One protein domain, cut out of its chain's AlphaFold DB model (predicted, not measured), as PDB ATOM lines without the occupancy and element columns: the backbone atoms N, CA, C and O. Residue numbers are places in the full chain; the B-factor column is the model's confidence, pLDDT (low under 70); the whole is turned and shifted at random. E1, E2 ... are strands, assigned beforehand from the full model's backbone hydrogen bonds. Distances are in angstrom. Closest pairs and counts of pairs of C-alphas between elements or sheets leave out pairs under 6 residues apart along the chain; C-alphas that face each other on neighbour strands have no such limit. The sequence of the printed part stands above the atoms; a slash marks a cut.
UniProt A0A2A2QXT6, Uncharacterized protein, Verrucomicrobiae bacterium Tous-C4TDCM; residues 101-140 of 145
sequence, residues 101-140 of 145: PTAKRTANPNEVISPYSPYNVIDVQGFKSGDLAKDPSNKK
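Overview. This is residues 101 to 140 of the 145 residues of an uncharacterized protein of Verrucomicrobiae bacterium Tous-C4TDCM (UniProt A0A2A2QXT6). With little regular structure, this is a small rounded knot of loops, with a short two-strand hairpin, E1 and E2, on one side and the lone strand E3 across from it. Residues 104 to 105 pair antiparallel with residues 112 to 113 of E1. The printed part has 40 residues with no named helix and three named strands in the order E1, E2, E3; the class is all strand, though these hold only 9 residues. It is compact, with a radius of gyration of the C-alphas of 9.2 A and spans of 21 by 19 by 16 A.

Along the chain. E1, residues 111 to 113, begins at C-alpha (183.870, 189.248, 169.773) and is 7.0 A long. E2, residues 121 to 123, and E3, residues 132 to 134, are each 6.9 A long; E3 ends at C-alpha (185.176, 176.215, 169.436).

Arrangement. E1 and E2 form an antiparallel hairpin at 147 degrees, with N 122 and O 112 2.8 A apart, within hydrogen-bond range. E3 pairs with no named strand and is apart from E1 and E2.

Size, cuts and confidence. The C-alphas farthest apart, of Ser 117 and Gly 126, are 23.9 A apart. The printed part has no cut, both links are short, and no printed residue is under 70 in pLDDT.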
ATOM      1  N   PRO A 101     194.769 177.634 164.240       97.75
ATOM      2  CA  PRO A 101     194.788 178.995 163.721       97.75
ATOM      3  C   PRO A 101     194.228 179.975 164.755       97.75
ATOM      4  O   PRO A 101     193.390 179.622 165.585       97.75
ATOM      5  N   THR A 102     194.688 181.220 164.683       98.12
ATOM      6  CA  THR A 102     194.238 182.301 165.568       98.12
ATOM      7  C   THR A 102     193.107 183.075 164.900       98.12
ATOM      8  O   THR A 102     193.164 183.344 163.698       98.12
ATOM      9  N   ALA A 103     192.067 183.402 165.663       98.12
ATOM     10  CA  ALA A 103     190.971 184.242 165.198       98.12
ATOM     11  C   ALA A 103     191.415 185.694 164.970       98.12
ATOM     12  O   ALA A 103     192.462 186.138 165.442       98.12
ATOM     13  N   LYS A 104     190.595 186.457 164.244       98.25
ATOM     14  CA  LYS A 104     190.807 187.898 164.063       98.25
ATOM     15  C   LYS A 104     189.987 188.675 165.088       98.25
ATOM     16  O   LYS A 104     188.832 188.337 165.331       98.25
ATOM     17  N   ARG A 105     190.561 189.732 165.667       97.62
ATOM     18  CA  ARG A 105     189.814 190.653 166.538       97.62
ATOM     19  C   ARG A 105     188.797 191.441 165.718       97.62
ATOM     20  O   ARG A 105     189.085 191.817 164.581       97.62
ATOM     21  N   THR A 106     187.633 191.694 166.302       97.25
ATOM     22  CA  THR A 106     186.678 192.672 165.768       97.25
ATOM     23  C   THR A 106     186.867 194.027 166.458       97.25
ATOM     24  O   THR A 106     187.780 194.197 167.268       97.25
ATOM     25  N   ALA A 107     186.013 195.005 166.142       96.44
ATOM     26  CA  ALA A 107     185.943 196.256 166.898       96.44
ATOM     27  C   ALA A 107     185.400 196.048 168.326       96.44
ATOM     28  O   ALA A 107     185.724 196.823 169.224       96.44
ATOM     29  N   ASN A 108     184.605 194.995 168.541       95.75
ATOM     30  CA  ASN A 108     184.068 194.637 169.844       95.75
ATOM     31  C   ASN A 108     185.082 193.752 170.592       95.75
ATOM     32  O   ASN A 108     185.485 192.708 170.076       95.75
ATOM     33  N   PRO A 109     185.490 194.106 171.825       92.19
ATOM     34  CA  PRO A 109     186.509 193.349 172.557       92.19
ATOM     35  C   PRO A 109     186.044 191.950 172.983       92.19
ATOM     36  O   PRO A 109     186.876 191.078 173.211       92.19
ATOM     37  N   ASN A 110     184.730 191.734 173.067       97.25
ATOM     38  CA  ASN A 110     184.135 190.450 173.434       97.25
ATOM     39  C   ASN A 110     183.826 189.575 172.211       97.25
ATOM     40  O   ASN A 110     183.249 188.513 172.374       97.25
ATOM     41  N   GLU A 111     184.188 189.990 170.993       97.94
ATOM     42  CA  GLU A 111     183.870 189.248 169.773       97.94
ATOM     43  C   GLU A 111     185.095 189.059 168.881       97.94
ATOM     44  O   GLU A 111     185.887 189.980 168.641       97.94
ATOM     45  N   VAL A 112     185.216 187.864 168.310       98.38
ATOM     46  CA  VAL A 112     186.279 187.519 167.359       98.38
ATOM     47  C   VAL A 112     185.707 186.851 166.119       98.38
ATOM     48  O   VAL A 112     184.684 186.176 166.167       98.38
ATOM     49  N   ILE A 113     186.397 187.006 164.995       98.38
ATOM     50  CA  ILE A 113     186.067 186.328 163.744       98.38
ATOM     51  C   ILE A 113     186.820 185.000 163.691       98.38
ATOM     52  O   ILE A 113     188.057 184.977 163.667       98.38
ATOM     53  N   SER A 114     186.062 183.905 163.636       98.00
ATOM     54  CA  SER A 114     186.569 182.548 163.414       98.00
ATOM     55  C   SER A 114     187.452 182.507 162.159       98.00
ATOM     56  O   SER A 114     187.073 183.072 161.133       98.00
ATOM     57  N   PRO A 115     188.616 181.831 162.180       97.88
ATOM     58  CA  PRO A 115     189.492 181.730 161.010       97.88
ATOM     59  C   PRO A 115     188.941 180.788 159.929       97.88
ATOM     60  O   PRO A 115     189.531 180.660 158.857       97.88
ATOM     61  N   TYR A 116     187.835 180.098 160.207       97.62
ATOM     62  CA  TYR A 116     187.229 179.133 159.307       97.62
ATOM     63  C   TYR A 116     186.009 179.726 158.615       97.62
ATOM     64  O   TYR A 116     185.192 180.394 159.244       97.62
ATOM     65  N   SER A 117     185.851 179.419 157.326       93.19
ATOM     66  CA  SER A 117     184.653 179.776 156.559       93.19
ATOM     67  C   SER A 117     183.374 179.282 157.266       93.19
ATOM     68  O   SER A 117     183.369 178.149 157.770       93.19
ATOM     69  N   PRO A 118     182.301 180.098 157.338       95.69
ATOM     70  CA  PRO A 118     182.086 181.386 156.658       95.69
ATOM     71  C   PRO A 118     182.563 182.630 157.441       95.69
ATOM     72  O   PRO A 118     182.053 183.721 157.214       95.69
ATOM     73  N   TYR A 119     183.552 182.487 158.332       97.00
ATOM     74  CA  TYR A 119     184.116 183.562 159.160       97.00
ATOM     75  C   TYR A 119     183.101 184.146 160.150       97.00
ATOM     76  O   TYR A 119     182.898 185.355 160.235       97.00
ATOM     77  N   ASN A 120     182.459 183.252 160.906       97.69
ATOM     78  CA  ASN A 120     181.470 183.623 161.915       97.69
ATOM     79  C   ASN A 120     182.077 184.530 162.991       97.69
ATOM     80  O   ASN A 120     183.217 184.321 163.416       97.69
ATOM     81  N   VAL A 121     181.275 185.477 163.475       97.94
ATOM     82  CA  VAL A 121     181.580 186.269 164.668       97.94
ATOM     83  C   VAL A 121     181.169 185.467 165.898       97.94
ATOM     84  O   VAL A 121     180.032 185.002 165.987       97.94
ATOM     85  N   ILE A 122     182.112 185.262 166.813       97.62
ATOM     86  CA  ILE A 122     181.962 184.437 168.010       97.62
ATOM     87  C   ILE A 122     182.135 185.321 169.241       97.62
ATOM     88  O   ILE A 122     183.143 186.022 169.346       97.62
ATOM     89  N   ASP A 123     181.181 185.243 170.168       97.56
ATOM     90  CA  ASP A 123     181.307 185.826 171.503       97.56
ATOM     91  C   ASP A 123     182.332 185.033 172.326       97.56
ATOM     92  O   ASP A 123     182.272 183.804 172.433       97.56
ATOM     93  N   VAL A 124     183.300 185.757 172.873       97.06
ATOM     94  CA  VAL A 124     184.424 185.247 173.659       97.06
ATOM     95  C   VAL A 124     184.485 185.905 175.033       97.06
ATOM     96  O   VAL A 124     185.542 185.929 175.669       97.06
ATOM     97  N   GLN A 125     183.360 186.426 175.530       97.25
ATOM     98  CA  GLN A 125     183.273 186.951 176.884       97.25
ATOM     99  C   GLN A 125     183.778 185.916 177.908       97.25
ATOM    100  O   GLN A 125     183.309 184.782 177.981       97.25
ATOM    101  N   GLY A 126     184.756 186.328 178.717       95.88
ATOM    102  CA  GLY A 126     185.378 185.485 179.741       95.88
ATOM    103  C   GLY A 126     186.570 184.648 179.264       95.88
ATOM    104  O   GLY A 126     187.265 184.087 180.112       95.88
ATOM    105  N   PHE A 127     186.861 184.608 177.961       96.69
ATOM    106  CA  PHE A 127     188.081 183.995 177.432       96.69
ATOM    107  C   PHE A 127     189.265 184.967 177.486       96.69
ATOM    108  O   PHE A 127     189.108 186.189 177.405       96.69
ATOM    109  N   LYS A 128     190.471 184.417 177.618       96.75
ATOM    110  CA  LYS A 128     191.743 185.146 177.587       96.75
ATOM    111  C   LYS A 128     192.448 184.930 176.249       96.75
ATOM    112  O   LYS A 128     192.243 183.926 175.569       96.75
ATOM    113  N   SER A 129     193.337 185.854 175.889       96.12
ATOM    114  CA  SER A 129     194.233 185.679 174.743       96.12
ATOM    115  C   SER A 129     195.032 184.380 174.867       96.12
ATOM    116  O   SER A 129     195.614 184.093 175.912       96.12
ATOM    117  N   GLY A 130     195.065 183.598 173.790       95.69
ATOM    118  CA  GLY A 130     195.709 182.287 173.727       95.69
ATOM    119  C   GLY A 130     194.801 181.100 174.060       95.69
ATOM    120  O   GLY A 130     195.163 179.975 173.689       95.69
ATOM    121  N   ASP A 131     193.637 181.333 174.679       97.38
ATOM    122  CA  ASP A 131     192.670 180.278 174.990       97.38
ATOM    123  C   ASP A 131     192.141 179.608 173.720       97.38
ATOM    124  O   ASP A 131     192.142 180.179 172.625       97.38
ATOM    125  N   LEU A 132     191.679 178.369 173.876       97.25
ATOM    126  CA  LEU A 132     191.037 177.619 172.806       97.25
ATOM    127  C   LEU A 132     189.525 177.800 172.878       97.25
ATOM    128  O   LEU A 132     188.895 177.464 173.880       97.25
ATOM    129  N   ALA A 133     188.948 178.268 171.778       97.19
ATOM    130  CA  ALA A 133     187.509 178.358 171.588       97.19
ATOM    131  C   ALA A 133     187.067 177.438 170.448       97.19
ATOM    132  O   ALA A 133     187.854 177.061 169.575       97.19
ATOM    133  N   LYS A 134     185.789 177.059 170.464       97.56
ATOM    134  CA  LYS A 134     185.176 176.215 169.436       97.56
ATOM    135  C   LYS A 134     184.072 176.988 168.735       97.56
ATOM    136  O   LYS A 134     183.141 177.450 169.386       97.56
ATOM    137  N   ASP A 135     184.153 177.062 167.412       97.00
ATOM    138  CA  ASP A 135     183.106 177.665 166.592       97.00
ATOM    139  C   ASP A 135     181.835 176.782 166.656       97.00
ATOM    140  O   ASP A 135     181.888 175.586 166.339       97.00
ATOM    141  N   PRO A 136     180.683 177.319 167.096       94.75
ATOM    142  CA  PRO A 136     179.450 176.556 167.238       94.75
ATOM    143  C   PRO A 136     178.880 176.088 165.894       94.75
ATOM    144  O   PRO A 136     178.171 175.081 165.882       94.75
ATOM    145  N   SER A 137     179.204 176.737 164.779       95.50
ATOM    146  CA  SER A 137     178.650 176.412 163.461       95.50
ATOM    147  C   SER A 137     179.350 175.213 162.821       95.50
ATOM    148  O   SER A 137     178.690 174.314 162.307       95.50
ATOM    149  N   ASN A 138     180.687 175.160 162.875       93.44
ATOM    150  CA  ASN A 138     181.494 174.124 162.200       93.44
ATOM    151  C   ASN A 138     182.272 173.202 163.163       93.44
ATOM    152  O   ASN A 138     182.953 172.280 162.714       93.44
ATOM    153  N   LYS A 139     182.172 173.439 164.477       96.19
ATOM    154  CA  LYS A 139     182.827 172.682 165.561       96.19
ATOM    155  C   LYS A 139     184.358 172.682 165.517       96.19
ATOM    156  O   LYS A 139     184.978 171.894 166.234       96.19
ATOM    157  N   LYS A 140     184.978 173.560 164.728       97.12
ATOM    158  CA  LYS A 140     186.435 173.681 164.656       97.12
ATOM    159  C   LYS A 140     186.976 174.514 165.814       97.12
ATOM    160  O   LYS A 140     186.312 175.423 166.307       97.12
TER     161      LYS A 140